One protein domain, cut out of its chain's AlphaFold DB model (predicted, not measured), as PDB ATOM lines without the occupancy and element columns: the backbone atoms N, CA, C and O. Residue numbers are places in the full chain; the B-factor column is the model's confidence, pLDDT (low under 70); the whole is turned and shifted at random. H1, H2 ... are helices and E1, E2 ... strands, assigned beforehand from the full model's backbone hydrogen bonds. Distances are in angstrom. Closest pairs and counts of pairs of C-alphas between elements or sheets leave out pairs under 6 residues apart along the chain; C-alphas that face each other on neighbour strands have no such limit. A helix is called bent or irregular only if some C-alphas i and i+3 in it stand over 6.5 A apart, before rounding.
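What this domain is: This is residues 12 to 115 of the 115 residues of an uncharacterized protein of Ferroplasma acidiphilum (UniProt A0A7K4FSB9). Two lobes follow each other along an elongated outline. In one, a small ribbon of two parallel strands, E1 and E2, has H1 over one face and H7 over the other, with short H2 at its far end; in the other, H4, H5 and H6 pack round H3. The 104 printed residues have seven named helices and two named strands, in the order E1 H1 H2 E2 H3 H4 H5 H6 H7, and the class is mostly helix. The whole is only just compact, close to loose, with a radius of gyration of the C-alphas of 15.3 A, and spans 49 by 28 by 24 A.

How they stand to each other: E1, residues 12 to 16, and E2, residues 41 to 46, are parallel neighbours at 26 degrees, with N 13 and O 42 at 2.8 A and N 46 and O 15 at 2.9 A, within hydrogen-bond range. With H1, residues 21 to 32, and H2, residues 34 to 38, between them, they form a strand-helix-strand unit, two parallel strands joined through helices, with a right-handed crossover. The closest C-alphas of H1 and E2, those of Cys 21 and Gly 45, are 5.9 A apart. H1 and H2 are close but not clearly touching, with C-alphas 29 and 36 at 6.5 A. H3, residues 51 to 58, is the hub. H4, residues 68 to 79, touches H3 with residues 68 to 72 alone, at a steep tilt of 47 degrees, the same way; the closest C-alphas, of Glu 52 and Pro 68, are 5.1 A apart. H5, residues 85 to 94, touches H3 at a shallow tilt of 33 degrees, only just short of steep, the same way, closest at C-alphas 54 and 91, 6.8 A. H6, residues 97 to 100, touches H3, closest at C-alphas 57 and 99, 5.9 A. H7, residues 104 to 113, comes closest to E2 at the C-alphas of Ser 105 and Ile 46, 5.6 A. H7 and H3 are close but not clearly touching, about perpendicular at 79 degrees, with C-alphas 53 and 106 at 7.3 A. H1 and H7 are apart. Every O i to N i+4 pair is within hydrogen-bond range in H1, H2, H3 and H7; H4 has 6 of 8, H5 has 0 of 6 but 5 of 7 O i to N i+3 pairs, and H6 is too short for an O i to N i+4 pair.

Where its parts are: E1 begins at C-alpha 12, (160.921, 197.107, 204.852), and is 13.5 A long; E2 is 16.3 A. H1 measures 16.2 A and H4 16.6 A. H5, 15.4 A, is irregular: C-alphas 86 and 89 are 7.3 A apart. H3 is 10.3 A long, H2 6.1 A and H6 4.8 A. H7, 14.6 A, ends at C-alpha 113, (160.877, 198.223, 195.426).

The domain as a whole: The C-alphas farthest apart, those of Asn 38 and Glu 78, are 49.3 A apart. The printed part has no cut and no long link; H3 to H4 is short, and the others are tight. Mean pLDDT of the printed part is 91.3, and residue 115 alone is under 70.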
ATOM      1  N   ILE A  12     159.597 197.631 205.201       90.56
ATOM      2  CA  ILE A  12     160.921 197.107 204.852       90.56
ATOM      3  C   ILE A  12     161.855 197.353 206.034       90.56
ATOM      4  O   ILE A  12     161.988 198.481 206.501       90.56
ATOM      5  N   ILE A  13     162.505 196.294 206.513       91.69
ATOM      6  CA  ILE A  13     163.517 196.357 207.567       91.69
ATOM      7  C   ILE A  13     164.876 196.088 206.929       91.69
ATOM      8  O   ILE A  13     165.173 194.959 206.532       91.69
ATOM      9  N   GLU A  14     165.692 197.133 206.847       92.19
ATOM     10  CA  GLU A  14     167.100 197.059 206.458       92.19
ATOM     11  C   GLU A  14     167.978 196.779 207.685       92.19
ATOM     12  O   GLU A  14     167.740 197.331 208.762       92.19
ATOM     13  N   TYR A  15     168.984 195.915 207.545       91.81
ATOM     14  CA  TYR A  15     169.916 195.598 208.630       91.81
ATOM     15  C   TYR A  15     171.305 195.188 208.133       91.81
ATOM     16  O   TYR A  15     171.453 194.553 207.089       91.81
ATOM     17  N   ASP A  16     172.313 195.505 208.949       90.00
ATOM     18  CA  ASP A  16     173.697 195.050 208.800       90.00
ATOM     19  C   ASP A  16     173.821 193.578 209.235       90.00
ATOM     20  O   ASP A  16     173.416 193.182 210.335       90.00
ATOM     21  N   CYS A  17     174.354 192.748 208.343       89.56
ATOM     22  CA  CYS A  17     174.572 191.329 208.576       89.56
ATOM     23  C   CYS A  17     175.906 190.994 209.263       89.56
ATOM     24  O   CYS A  17     176.074 189.846 209.688       89.56
ATOM     25  N   ASP A  18     176.865 191.921 209.298       84.81
ATOM     26  CA  ASP A  18     178.260 191.729 209.714       84.81
ATOM     27  C   ASP A  18     178.879 190.455 209.096       84.81
ATOM     28  O   ASP A  18     179.491 189.622 209.765       84.81
ATOM     29  N   GLY A  19     178.632 190.241 207.800       82.06
ATOM     30  CA  GLY A  19     179.088 189.079 207.035       82.06
ATOM     31  C   GLY A  19     178.300 187.779 207.256       82.06
ATOM     32  O   GLY A  19     178.662 186.748 206.691       82.06
ATOM     33  N   ASN A  20     177.226 187.768 208.058       88.25
ATOM     34  CA  ASN A  20     176.403 186.572 208.283       88.25
ATOM     35  C   ASN A  20     174.896 186.868 208.269       88.25
ATOM     36  O   ASN A  20     174.205 186.819 209.294       88.25
ATOM     37  N   CYS A  21     174.359 187.101 207.070       89.62
ATOM     38  CA  CYS A  21     172.946 187.429 206.910       89.62
ATOM     39  C   CYS A  21     172.008 186.320 207.390       89.62
ATOM     40  O   CYS A  21     170.961 186.627 207.948       89.62
ATOM     41  N   SER A  22     172.360 185.041 207.229       92.38
ATOM     42  CA  SER A  22     171.493 183.929 207.654       92.38
ATOM     43  C   SER A  22     171.208 183.970 209.161       92.38
ATOM     44  O   SER A  22     170.049 183.911 209.586       92.38
ATOM     45  N   ARG A  23     172.258 184.161 209.974       94.88
ATOM     46  CA  ARG A  23     172.139 184.249 211.433       94.88
ATOM     47  C   ARG A  23     171.283 185.441 211.857       94.88
ATOM     48  O   ARG A  23     170.349 185.256 212.636       94.88
ATOM     49  N   ILE A  24     171.582 186.635 211.341       94.56
ATOM     50  CA  ILE A  24     170.870 187.865 211.723       94.56
ATOM     51  C   ILE A  24     169.411 187.828 211.257       94.56
ATOM     52  O   ILE A  24     168.508 188.118 212.035       94.56
ATOM     53  N   THR A  25     169.152 187.347 210.038       94.56
ATOM     54  CA  THR A  25     167.784 187.180 209.519       94.56
ATOM     55  C   THR A  25     166.948 186.281 210.426       94.56
ATOM     56  O   THR A  25     165.795 186.594 210.716       94.56
ATOM     57  N   LYS A  26     167.516 185.166 210.908       95.06
ATOM     58  CA  LYS A  26     166.823 184.274 211.848       95.06
ATOM     59  C   LYS A  26     166.520 184.976 213.173       95.06
ATOM     60  O   LYS A  26     165.425 184.813 213.699       95.06
ATOM     61  N   GLN A  27     167.460 185.764 213.697       95.38
ATOM     62  CA  GLN A  27     167.251 186.536 214.926       95.38
ATOM     63  C   GLN A  27     166.126 187.564 214.764       95.38
ATOM     64  O   GLN A  27     165.226 187.596 215.597       95.38
ATOM     65  N   ILE A  28     166.117 188.328 213.668       94.69
ATOM     66  CA  ILE A  28     165.060 189.309 213.378       94.69
ATOM     67  C   ILE A  28     163.699 188.621 213.256       94.69
ATOM     68  O   ILE A  28     162.743 189.041 213.899       94.69
ATOM     69  N   LYS A  29     163.607 187.519 212.502       94.38
ATOM     70  CA  LYS A  29     162.357 186.749 212.382       94.38
ATOM     71  C   LYS A  29     161.851 186.243 213.733       94.38
ATOM     72  O   LYS A  29     160.653 186.294 213.979       94.38
ATOM     73  N   ASN A  30     162.747 185.788 214.608       94.94
ATOM     74  CA  ASN A  30     162.375 185.346 215.953       94.94
ATOM     75  C   ASN A  30     161.856 186.499 216.825       94.94
ATOM     76  O   ASN A  30     160.920 186.287 217.586       94.94
ATOM     77  N   ILE A  31     162.446 187.695 216.712       95.06
ATOM     78  CA  ILE A  31     161.998 188.898 217.436       95.06
ATOM     79  C   ILE A  31     160.612 189.329 216.956       95.06
ATOM     80  O   ILE A  31     159.744 189.623 217.769       95.06
ATOM     81  N   LEU A  32     160.400 189.350 215.637       93.75
ATOM     82  CA  LEU A  32     159.117 189.731 215.045       93.75
ATOM     83  C   LEU A  32     158.022 188.685 215.303       93.75
ATOM     84  O   LEU A  32     156.844 189.026 215.368       93.75
ATOM     85  N   GLY A  33     158.388 187.407 215.437       93.44
ATOM     86  CA  GLY A  33     157.452 186.331 215.739       93.44
ATOM     87  C   GLY A  33     156.303 186.260 214.730       93.44
ATOM     88  O   GLY A  33     156.525 186.144 213.523       93.44
ATOM     89  N   GLN A  34     155.068 186.326 215.232       89.25
ATOM     90  CA  GLN A  34     153.861 186.275 214.400       89.25
ATOM     91  C   GLN A  34     153.677 187.522 213.528       89.25
ATOM     92  O   GLN A  34     153.118 187.410 212.439       89.25
ATOM     93  N   GLU A  35     154.202 188.684 213.930       87.12
ATOM     94  CA  GLU A  35     154.072 189.920 213.145       87.12
ATOM     95  C   GLU A  35     154.729 189.788 211.768       87.12
ATOM     96  O   GLU A  35     154.198 190.289 210.781       87.12
ATOM     97  N   TYR A  36     155.844 189.057 211.674       86.75
ATOM     98  CA  TYR A  36     156.500 188.778 210.392       86.75
ATOM     99  C   TYR A  36     155.646 187.906 209.459       86.75
ATOM    100  O   TYR A  36     155.776 188.006 208.244       86.75
ATOM    101  N   GLN A  37     154.800 187.033 210.010       81.19
ATOM    102  CA  GLN A  37     153.956 186.127 209.222       81.19
ATOM    103  C   GLN A  37     152.643 186.787 208.797       81.19
ATOM    104  O   GLN A  37     152.135 186.498 207.716       81.19
ATOM    105  N   ASN A  38     152.107 187.666 209.644       82.31
ATOM    106  CA  ASN A  38     150.770 188.233 209.489       82.31
ATOM    107  C   ASN A  38     150.756 189.580 208.753       82.31
ATOM    108  O   ASN A  38     149.688 190.045 208.364       82.31
ATOM    109  N   ASN A  39     151.920 190.202 208.556       83.62
ATOM    110  CA  ASN A  39     152.047 191.496 207.896       83.62
ATOM    111  C   ASN A  39     152.961 191.416 206.669       83.62
ATOM    112  O   ASN A  39     153.805 190.528 206.538       83.62
ATOM    113  N   ASN A  40     152.858 192.422 205.801       87.88
ATOM    114  CA  ASN A  40     153.765 192.624 204.671       87.88
ATOM    115  C   ASN A  40     155.109 193.202 205.148       87.88
ATOM    116  O   ASN A  40     155.446 194.352 204.856       87.88
ATOM    117  N   ILE A  41     155.863 192.414 205.920       91.06
ATOM    118  CA  ILE A  41     157.207 192.767 206.387       91.06
ATOM    119  C   ILE A  41     158.244 192.094 205.490       91.06
ATOM    120  O   ILE A  41     158.306 190.868 205.380       91.06
ATOM    121  N   TYR A  42     159.114 192.901 204.896       91.75
ATOM    122  CA  TYR A  42     160.242 192.440 204.104       91.75
ATOM    123  C   TYR A  42     161.559 192.745 204.803       91.75
ATOM    124  O   TYR A  42     161.746 193.800 205.399       91.75
ATOM    125  N   LEU A  43     162.486 191.798 204.711       92.62
ATOM    126  CA  LEU A  43     163.800 191.874 205.333       92.62
ATOM    127  C   LEU A  43     164.858 192.083 204.247       92.62
ATOM    128  O   LEU A  43     164.954 191.271 203.324       92.62
ATOM    129  N   LEU A  44     165.646 193.148 204.373       93.38
ATOM    130  CA  LEU A  44     166.765 193.475 203.495       93.38
ATOM    131  C   LEU A  44     168.070 193.438 204.294       93.38
ATOM    132  O   LEU A  44     168.434 194.395 204.970       93.38
ATOM    133  N   GLY A  45     168.777 192.313 204.216       92.31
ATOM    134  CA  GLY A  45     170.111 192.197 204.796       92.31
ATOM    135  C   GLY A  45     171.172 192.783 203.867       92.31
ATOM    136  O   GLY A  45     171.261 192.374 202.705       92.31
ATOM    137  N   ILE A  46     171.997 193.687 204.390       90.88
ATOM    138  CA  ILE A  46     173.215 194.174 203.738       90.88
ATOM    139  C   ILE A  46     174.397 193.403 204.319       90.88
ATOM    140  O   ILE A  46     174.544 193.328 205.538       90.88
ATOM    141  N   GLU A  47     175.223 192.789 203.466       84.75
ATOM    142  CA  GLU A  47     176.275 191.875 203.929       84.75
ATOM    143  C   GLU A  47     177.282 192.580 204.841       84.75
ATOM    144  O   GLU A  47     177.651 192.015 205.873       84.75
ATOM    145  N   PHE A  48     177.669 193.813 204.500       81.56
ATOM    146  CA  PHE A  48     178.497 194.661 205.354       81.56
ATOM    147  C   PHE A  48     177.822 195.991 205.694       81.56
ATOM    148  O   PHE A  48     177.469 196.234 206.834       81.56
ATOM    149  N   GLU A  49     177.694 196.895 204.732       88.81
ATOM    150  CA  GLU A  49     177.165 198.243 204.958       88.81
ATOM    151  C   GLU A  49     176.842 198.895 203.614       88.81
ATOM    152  O   GLU A  49     177.325 198.447 202.572       88.81
ATOM    153  N   ILE A  50     176.029 199.952 203.617       90.25
ATOM    154  CA  ILE A  50     175.573 200.619 202.389       90.25
ATOM    155  C   ILE A  50     176.740 201.145 201.534       90.25
ATOM    156  O   ILE A  50     176.642 201.239 200.309       90.25
ATOM    157  N   GLU A  51     177.888 201.432 202.158       94.25
ATOM    158  CA  GLU A  51     179.123 201.798 201.472       94.25
ATOM    159  C   GLU A  51     179.614 200.713 200.498       94.25
ATOM    160  O   GLU A  51     180.386 201.037 199.594       94.25
ATOM    161  N   GLU A  52     179.169 199.457 200.612       93.69
ATOM    162  CA  GLU A  52     179.473 198.403 199.635       93.69
ATOM    163  C   GLU A  52     178.937 198.757 198.242       93.69
ATOM    164  O   GLU A  52     179.650 198.602 197.250       93.69
ATOM    165  N   TRP A  53     177.736 199.341 198.161       94.81
ATOM    166  CA  TRP A  53     177.143 199.782 196.897       94.81
ATOM    167  C   TRP A  53     177.940 200.941 196.290       94.81
ATOM    168  O   TRP A  53     178.187 200.998 195.082       94.81
ATOM    169  N   ILE A  54     178.404 201.857 197.139       95.69
ATOM    170  CA  ILE A  54     179.257 202.969 196.713       95.69
ATOM    171  C   ILE A  54     180.588 202.423 196.186       95.69
ATOM    172  O   ILE A  54     181.039 202.813 195.107       95.69
ATOM    173  N   CYS A  55     181.202 201.488 196.910       95.62
ATOM    174  CA  CYS A  55     182.463 200.878 196.514       95.62
ATOM    175  C   CYS A  55     182.337 200.124 195.186       95.62
ATOM    176  O   CYS A  55     183.166 200.326 194.299       95.62
ATOM    177  N   ASP A  56     181.284 199.325 195.006       95.19
ATOM    178  CA  ASP A  56     181.027 198.598 193.760       95.19
ATOM    179  C   ASP A  56     180.818 199.552 192.574       95.19
ATOM    180  O   ASP A  56     181.368 199.328 191.488       95.19
ATOM    181  N   SER A  57     180.086 200.649 192.789       96.31
ATOM    182  CA  SER A  57     179.866 201.688 191.774       96.31
ATOM    183  C   SER A  57     181.175 202.365 191.359       96.31
ATOM    184  O   SER A  57     181.457 202.518 190.170       96.31
ATOM    185  N   LEU A  58     182.020 202.700 192.338       94.88
ATOM    186  CA  LEU A  58     183.301 203.383 192.137       94.88
ATOM    187  C   LEU A  58     184.473 202.435 191.822       94.88
ATOM    188  O   LEU A  58     185.603 202.894 191.665       94.88
ATOM    189  N   LYS A  59     184.231 201.121 191.709       95.38
ATOM    190  CA  LYS A  59     185.260 200.072 191.537       95.38
ATOM    191  C   LYS A  59     186.309 200.038 192.661       95.38
ATOM    192  O   LYS A  59     187.453 199.627 192.443       95.38
ATOM    193  N   ILE A  60     185.936 200.451 193.867       95.62
ATOM    194  CA  ILE A  60     186.798 200.405 195.045       95.62
ATOM    195  C   ILE A  60     186.778 198.979 195.593       95.62
ATOM    196  O   ILE A  60     185.733 198.445 195.952       95.62
ATOM    197  N   LYS A  61     187.950 198.349 195.683       94.56
ATOM    198  CA  LYS A  61     188.071 196.997 196.244       94.56
ATOM    199  C   LYS A  61     187.957 197.032 197.771       94.56
ATOM    200  O   LYS A  61     188.690 197.771 198.431       94.56
ATOM    201  N   TYR A  62     187.116 196.163 198.324       93.62
ATOM    202  CA  TYR A  62     186.970 195.913 199.760       93.62
ATOM    203  C   TYR A  62     187.076 194.412 200.072       93.62
ATOM    204  O   TYR A  62     187.131 193.567 199.181       93.62
ATOM    205  N   SER A  63     187.193 194.081 201.356       90.19
ATOM    206  CA  SER A  63     187.214 192.704 201.863       90.19
ATOM    207  C   SER A  63     186.799 192.680 203.334       90.19
ATOM    208  O   SER A  63     186.726 193.728 203.969       90.19
ATOM    209  N   ALA A  64     186.654 191.497 203.932       83.19
ATOM    210  CA  ALA A  64     186.398 191.382 205.371       83.19
ATOM    211  C   ALA A  64     187.451 192.111 206.245       83.19
ATOM    212  O   ALA A  64     187.115 192.663 207.290       83.19
ATOM    213  N   LYS A  65     188.720 192.164 205.804       88.12
ATOM    214  CA  LYS A  65     189.810 192.884 206.501       88.12
ATOM    215  C   LYS A  65     189.827 194.389 206.207       88.12
ATOM    216  O   LYS A  65     190.334 195.173 207.005       88.12
ATOM    217  N   ARG A  66     189.295 194.798 205.054       92.50
ATOM    218  CA  ARG A  66     189.175 196.195 204.612       92.50
ATOM    219  C   ARG A  66     187.714 196.445 204.250       92.50
ATOM    220  O   ARG A  66     187.375 196.433 203.068       92.50
ATOM    221  N   ARG A  67     186.878 196.602 205.280       92.06
ATOM    222  CA  ARG A  67     185.426 196.801 205.148       92.06
ATOM    223  C   ARG A  67     185.102 198.003 204.245       92.06
ATOM    224  O   ARG A  67     185.943 198.907 204.156       92.06
ATOM    225  N   PRO A  68     183.927 198.037 203.595       94.25
ATOM    226  CA  PRO A  68     183.561 199.093 202.653       94.25
ATOM    227  C   PRO A  68     183.780 200.524 203.165       94.25
ATOM    228  O   PRO A  68     184.434 201.302 202.478       94.25
ATOM    229  N   ALA A  69     183.389 200.872 204.393       94.00
ATOM    230  CA  ALA A  69     183.608 202.210 204.953       94.00
ATOM    231  C   ALA A  69     185.092 202.546 205.123       94.00
ATOM    232  O   ALA A  69     185.502 203.686 204.890       94.00
ATOM    233  N   LYS A  70     185.933 201.564 205.483       95.06
ATOM    234  CA  LYS A  70     187.392 201.758 205.493       95.06
ATOM    235  C   LYS A  70     187.902 201.969 204.070       95.06
ATOM    236  O   LYS A  70     188.697 202.874 203.843       95.06
ATOM    237  N   ALA A  71     187.439 201.160 203.119       96.44
ATOM    238  CA  ALA A  71     187.858 201.259 201.731       96.44
ATOM    239  C   ALA A  71     187.476 202.596 201.088       96.44
ATOM    240  O   ALA A  71     188.329 203.196 200.433       96.44
ATOM    241  N   LEU A  72     186.255 203.066 201.343       96.38
ATOM    242  CA  LEU A  72     185.743 204.361 200.920       96.38
ATOM    243  C   LEU A  72     186.484 205.508 201.607       96.38
ATOM    244  O   LEU A  72     186.861 206.470 200.951       96.38
ATOM    245  N   ASN A  73     186.770 205.398 202.908       96.62
ATOM    246  CA  ASN A  73     187.574 206.396 203.608       96.62
ATOM    247  C   ASN A  73     188.987 206.527 203.033       96.62
ATOM    248  O   ASN A  73     189.493 207.641 202.923       96.62
ATOM    249  N   ASP A  74     189.640 205.409 202.725       96.12
ATOM    250  CA  ASP A  74     190.985 205.425 202.151       96.12
ATOM    251  C   ASP A  74     190.956 206.065 200.751       96.12
ATOM    252  O   ASP A  74     191.771 206.937 200.470       96.12
ATOM    253  N   PHE A  75     189.945 205.739 199.935       95.12
ATOM    254  CA  PHE A  75     189.708 206.394 198.646       95.12
ATOM    255  C   PHE A  75     189.476 207.907 198.790       95.12
ATOM    256  O   PHE A  75     190.119 208.703 198.115       95.12
ATOM    257  N   GLU A  76     188.599 208.341 199.696       94.75
ATOM    258  CA  GLU A  76     188.300 209.765 199.892       94.75
ATOM    259  C   GLU A  76     189.516 210.552 200.384       94.75
ATOM    260  O   GLU A  76     189.733 211.678 199.937       94.75
ATOM    261  N   LYS A  77     190.358 209.966 201.247       95.25
ATOM    262  CA  LYS A  77     191.587 210.621 201.721       95.25
ATOM    263  C   LYS A  77     192.529 211.003 200.584       95.25
ATOM    264  O   LYS A  77     193.220 212.009 200.709       95.25
ATOM    265  N   GLU A  78     192.532 210.235 199.500       92.50
ATOM    266  CA  GLU A  78     193.338 210.501 198.306       92.50
ATOM    267  C   GLU A  78     192.730 211.590 197.399       92.50
ATOM    268  O   GLU A  78     193.447 212.151 196.575       92.50
ATOM    269  N   HIS A  79     191.439 211.929 197.553       85.00
ATOM    270  CA  HIS A  79     190.705 212.790 196.609       85.00
ATOM    271  C   HIS A  79     190.114 214.069 197.224       85.00
ATOM    272  O   HIS A  79     190.183 215.137 196.624       85.00
ATOM    273  N   ALA A  80     189.485 213.970 198.395       83.25
ATOM    274  CA  ALA A  80     188.659 215.030 198.985       83.25
ATOM    275  C   ALA A  80     188.752 215.111 200.524       83.25
ATOM    276  O   ALA A  80     188.033 215.888 201.161       83.25
ATOM    277  N   GLY A  81     189.621 214.307 201.142       91.56
ATOM    278  CA  GLY A  81     189.847 214.269 202.586       91.56
ATOM    279  C   GLY A  81     189.089 213.144 203.292       91.56
ATOM    280  O   GLY A  81     188.702 212.146 202.704       91.56
ATOM    281  N   LYS A  82     188.900 213.256 204.609       93.38
ATOM    282  CA  LYS A  82     188.312 212.165 205.405       93.38
ATOM    283  C   LYS A  82     186.850 211.890 205.002       93.38
ATOM    284  O   LYS A  82     186.046 212.822 204.866       93.38
ATOM    285  N   TYR A  83     186.494 210.610 204.880       93.56
ATOM    286  CA  TYR A  83     185.098 210.186 204.747       93.56
ATOM    287  C   TYR A  83     184.339 210.398 206.062       93.56
ATOM    288  O   TYR A  83     184.877 210.226 207.161       93.56
ATOM    289  N   ARG A  84     183.066 210.767 205.939       92.88
ATOM    290  CA  ARG A  84     182.118 210.913 207.038       92.88
ATOM    291  C   ARG A  84     180.748 210.439 206.553       92.88
ATOM    292  O   ARG A  84     180.396 210.692 205.404       92.88
ATOM    293  N   LYS A  85     179.975 209.785 207.425       91.38
ATOM    294  CA  LYS A  85     178.669 209.199 207.064       91.38
ATOM    295  C   LYS A  85     177.632 210.233 206.614       91.38
ATOM    296  O   LYS A  85     176.765 209.915 205.811       91.38
ATOM    297  N   ASP A  86     177.756 211.483 207.054       93.31
ATOM    298  CA  ASP A  86     176.925 212.594 206.573       93.31
ATOM    299  C   ASP A  86     177.100 212.873 205.067       93.31
ATOM    300  O   ASP A  86     176.232 213.488 204.453       93.31
ATOM    301  N   LYS A  87     178.181 212.381 204.443       91.38
ATOM    302  CA  LYS A  87     178.404 212.467 202.996       91.38
ATOM    303  C   LYS A  87     177.665 211.396 202.193       91.38
ATOM    304  O   LYS A  87     177.651 211.519 200.970       91.38
ATOM    305  N   LEU A  88     177.055 210.377 202.810       92.88
ATOM    306  CA  LEU A  88     176.360 209.294 202.092       92.88
ATOM    307  C   LEU A  88     175.401 209.801 200.992       92.88
ATOM    308  O   LEU A  88     175.520 209.330 199.859       92.88
ATOM    309  N   PRO A  89     174.546 210.821 201.232       94.31
ATOM    310  CA  PRO A  89     173.661 211.347 200.190       94.31
ATOM    311  C   PRO A  89     174.395 211.882 198.950       94.31
ATOM    312  O   PRO A  89     173.871 211.794 197.840       94.31
ATOM    313  N   SER A  90     175.624 212.388 199.101       92.62
ATOM    314  CA  SER A  90     176.422 212.925 197.985       92.62
ATOM    315  C   SER A  90     176.924 211.858 197.004       92.62
ATOM    316  O   SER A  90     177.363 212.193 195.905       92.62
ATOM    317  N   TYR A  91     176.856 210.574 197.372       93.88
ATOM    318  CA  TYR A  91     177.205 209.468 196.478       93.88
ATOM    319  C   TYR A  91     176.042 209.018 195.598       93.88
ATOM    320  O   TYR A  91     176.281 208.273 194.655       93.88
ATOM    321  N   SER A  92     174.815 209.491 195.842       91.25
ATOM    322  CA  SER A  92     173.635 209.138 195.037       91.25
ATOM    323  C   SER A  92     173.854 209.371 193.538       91.25
ATOM    324  O   SER A  92     173.576 208.491 192.728       91.25
ATOM    325  N   SER A  93     174.459 210.501 193.164       92.19
ATOM    326  CA  SER A  93     174.785 210.832 191.771       92.19
ATOM    327  C   SER A  93     175.979 210.056 191.200       92.19
ATOM    328  O   SER A  93     176.281 210.182 190.018       92.19
ATOM    329  N   LYS A  94     176.696 209.299 192.036       92.31
ATOM    330  CA  LYS A  94     177.866 208.485 191.668       92.31
ATOM    331  C   LYS A  94     177.534 206.990 191.587       92.31
ATOM    332  O   LYS A  94     178.429 206.188 191.324       92.31
ATOM    333  N   MET A  95     176.279 206.613 191.835       94.69
ATOM    334  CA  MET A  95     175.831 205.225 191.776       94.69
ATOM    335  C   MET A  95     175.812 204.733 190.327       94.69
ATOM    336  O   MET A  95     175.203 205.350 189.456       94.69
ATOM    337  N   ASP A  96     176.458 203.596 190.073       95.88
ATOM    338  CA  ASP A  96     176.457 202.935 188.766       95.88
ATOM    339  C   ASP A  96     175.529 201.718 188.840       95.88
ATOM    340  O   ASP A  96     175.927 200.619 189.238       95.88
ATOM    341  N   TYR A  97     174.264 201.913 188.457       92.81
ATOM    342  CA  TYR A  97     173.233 200.871 188.515       92.81
ATOM    343  C   TYR A  97     173.562 199.641 187.662       92.81
ATOM    344  O   TYR A  97     173.205 198.521 188.032       92.81
ATOM    345  N   ASN A  98     174.310 199.811 186.565       92.88
ATOM    346  CA  ASN A  98     174.742 198.683 185.741       92.88
ATOM    347  C   ASN A  98     175.715 197.785 186.514       92.88
ATOM    348  O   ASN A  98     175.673 196.562 186.379       92.88
ATOM    349  N   ARG A  99     176.570 198.361 187.365       93.12
ATOM    350  CA  ARG A  99     177.455 197.586 188.251       93.12
ATOM    351  C   ARG A  99     176.699 196.974 189.411       93.12
ATOM    352  O   ARG A  99     176.830 195.775 189.652       93.12
ATOM    353  N   LEU A 100     175.894 197.787 190.087       92.88
ATOM    354  CA  LEU A 100     175.121 197.373 191.254       92.88
ATOM    355  C   LEU A 100     174.131 196.260 190.945       92.88
ATOM    356  O   LEU A 100     173.866 195.435 191.809       92.88
ATOM    357  N   SER A 101     173.649 196.164 189.704       90.12
ATOM    358  CA  SER A 101     172.809 195.048 189.264       90.12
ATOM    359  C   SER A 101     173.446 193.669 189.486       90.12
ATOM    360  O   SER A 101     172.736 192.672 189.464       90.12
ATOM    361  N   LYS A 102     174.763 193.582 189.724       89.50
ATOM    362  CA  LYS A 102     175.483 192.339 190.057       89.50
ATOM    363  C   LYS A 102     175.668 192.121 191.562       89.50
ATOM    364  O   LYS A 102     176.034 191.019 191.967       89.50
ATOM    365  N   ASN A 103     175.435 193.144 192.382       90.69
ATOM    366  CA  ASN A 103     175.514 193.064 193.834       90.69
ATOM    367  C   ASN A 103     174.231 192.413 194.392       90.69
ATOM    368  O   ASN A 103     173.112 192.794 194.046       90.69
ATOM    369  N   LYS A 104     174.388 191.410 195.264       89.25
ATOM    370  CA  LYS A 104     173.269 190.601 195.772       89.25
ATOM    371  C   LYS A 104     172.298 191.390 196.650       89.25
ATOM    372  O   LYS A 104     171.091 191.179 196.526       89.25
ATOM    373  N   SER A 105     172.798 192.255 197.532       89.62
ATOM    374  CA  SER A 105     171.953 193.051 198.429       89.62
ATOM    375  C   SER A 105     171.228 194.145 197.637       89.62
ATOM    376  O   SER A 105     170.036 194.353 197.849       89.62
ATOM    377  N   PHE A 106     171.870 194.738 196.623       92.44
ATOM    378  CA  PHE A 106     171.206 195.696 195.737       92.44
ATOM    379  C   PHE A 106     170.105 195.046 194.890       92.44
ATOM    380  O   PHE A 106     169.000 195.572 194.785       92.44
ATOM    381  N   GLN A 107     170.350 193.856 194.332       92.06
ATOM    382  CA  GLN A 107     169.290 193.099 193.656       92.06
ATOM    383  C   GLN A 107     168.131 192.753 194.601       92.06
ATOM    384  O   GLN A 107     166.975 192.732 194.181       92.06
ATOM    385  N   ALA A 108     168.427 192.430 195.865       90.12
ATOM    386  CA  ALA A 108     167.392 192.178 196.860       90.12
ATOM    387  C   ALA A 108     166.569 193.439 197.126       90.12
ATOM    388  O   ALA A 108     165.348 193.345 197.134       90.12
ATOM    389  N   PHE A 109     167.219 194.597 197.247       91.19
ATOM    390  CA  PHE A 109     166.554 195.890 197.365       91.19
ATOM    391  C   PHE A 109     165.625 196.167 196.175       91.19
ATOM    392  O   PHE A 109     164.445 196.427 196.389       91.19
ATOM    393  N   LEU A 110     166.096 196.028 194.929       91.12
ATOM    394  CA  LEU A 110     165.262 196.277 193.742       91.12
ATOM    395  C   LEU A 110     163.995 195.412 193.720       91.12
ATOM    396  O   LEU A 110     162.901 195.933 193.538       91.12
ATOM    397  N   ARG A 111     164.118 194.114 194.025       90.25
ATOM    398  CA  ARG A 111     162.960 193.204 194.117       90.25
ATOM    399  C   ARG A 111     161.953 193.586 195.203       90.25
ATOM    400  O   ARG A 111     160.830 193.093 195.176       90.25
ATOM    401  N   LEU A 112     162.362 194.360 196.207       87.81
ATOM    402  CA  LEU A 112     161.459 194.879 197.234       87.81
ATOM    403  C   LEU A 112     160.771 196.169 196.792       87.81
ATOM    404  O   LEU A 112     159.634 196.388 197.187       87.81
ATOM    405  N   MET A 113     161.435 196.980 195.967       85.06
ATOM    406  CA  MET A 113     160.877 198.223 195.426       85.06
ATOM    407  C   MET A 113     159.894 197.996 194.270       85.06
ATOM    408  O   MET A 113     159.118 198.887 193.946       85.06
ATOM    409  N   GLU A 114     159.922 196.818 193.646       82.44
ATOM    410  CA  GLU A 114     158.989 196.399 192.588       82.44
ATOM    411  C   GLU A 114     157.654 195.834 193.126       82.44
ATOM    412  O   GLU A 114     156.845 195.335 192.343       82.44
ATOM    413  N   LYS A 115     157.431 195.870 194.446       67.00
ATOM    414  CA  LYS A 115     156.226 195.349 195.116       67.00
ATOM    415  C   LYS A 115     155.270 196.455 195.526       67.00
ATOM    416  O   LYS A 115     154.050 196.204 195.428       67.00
TER     417      LYS A 115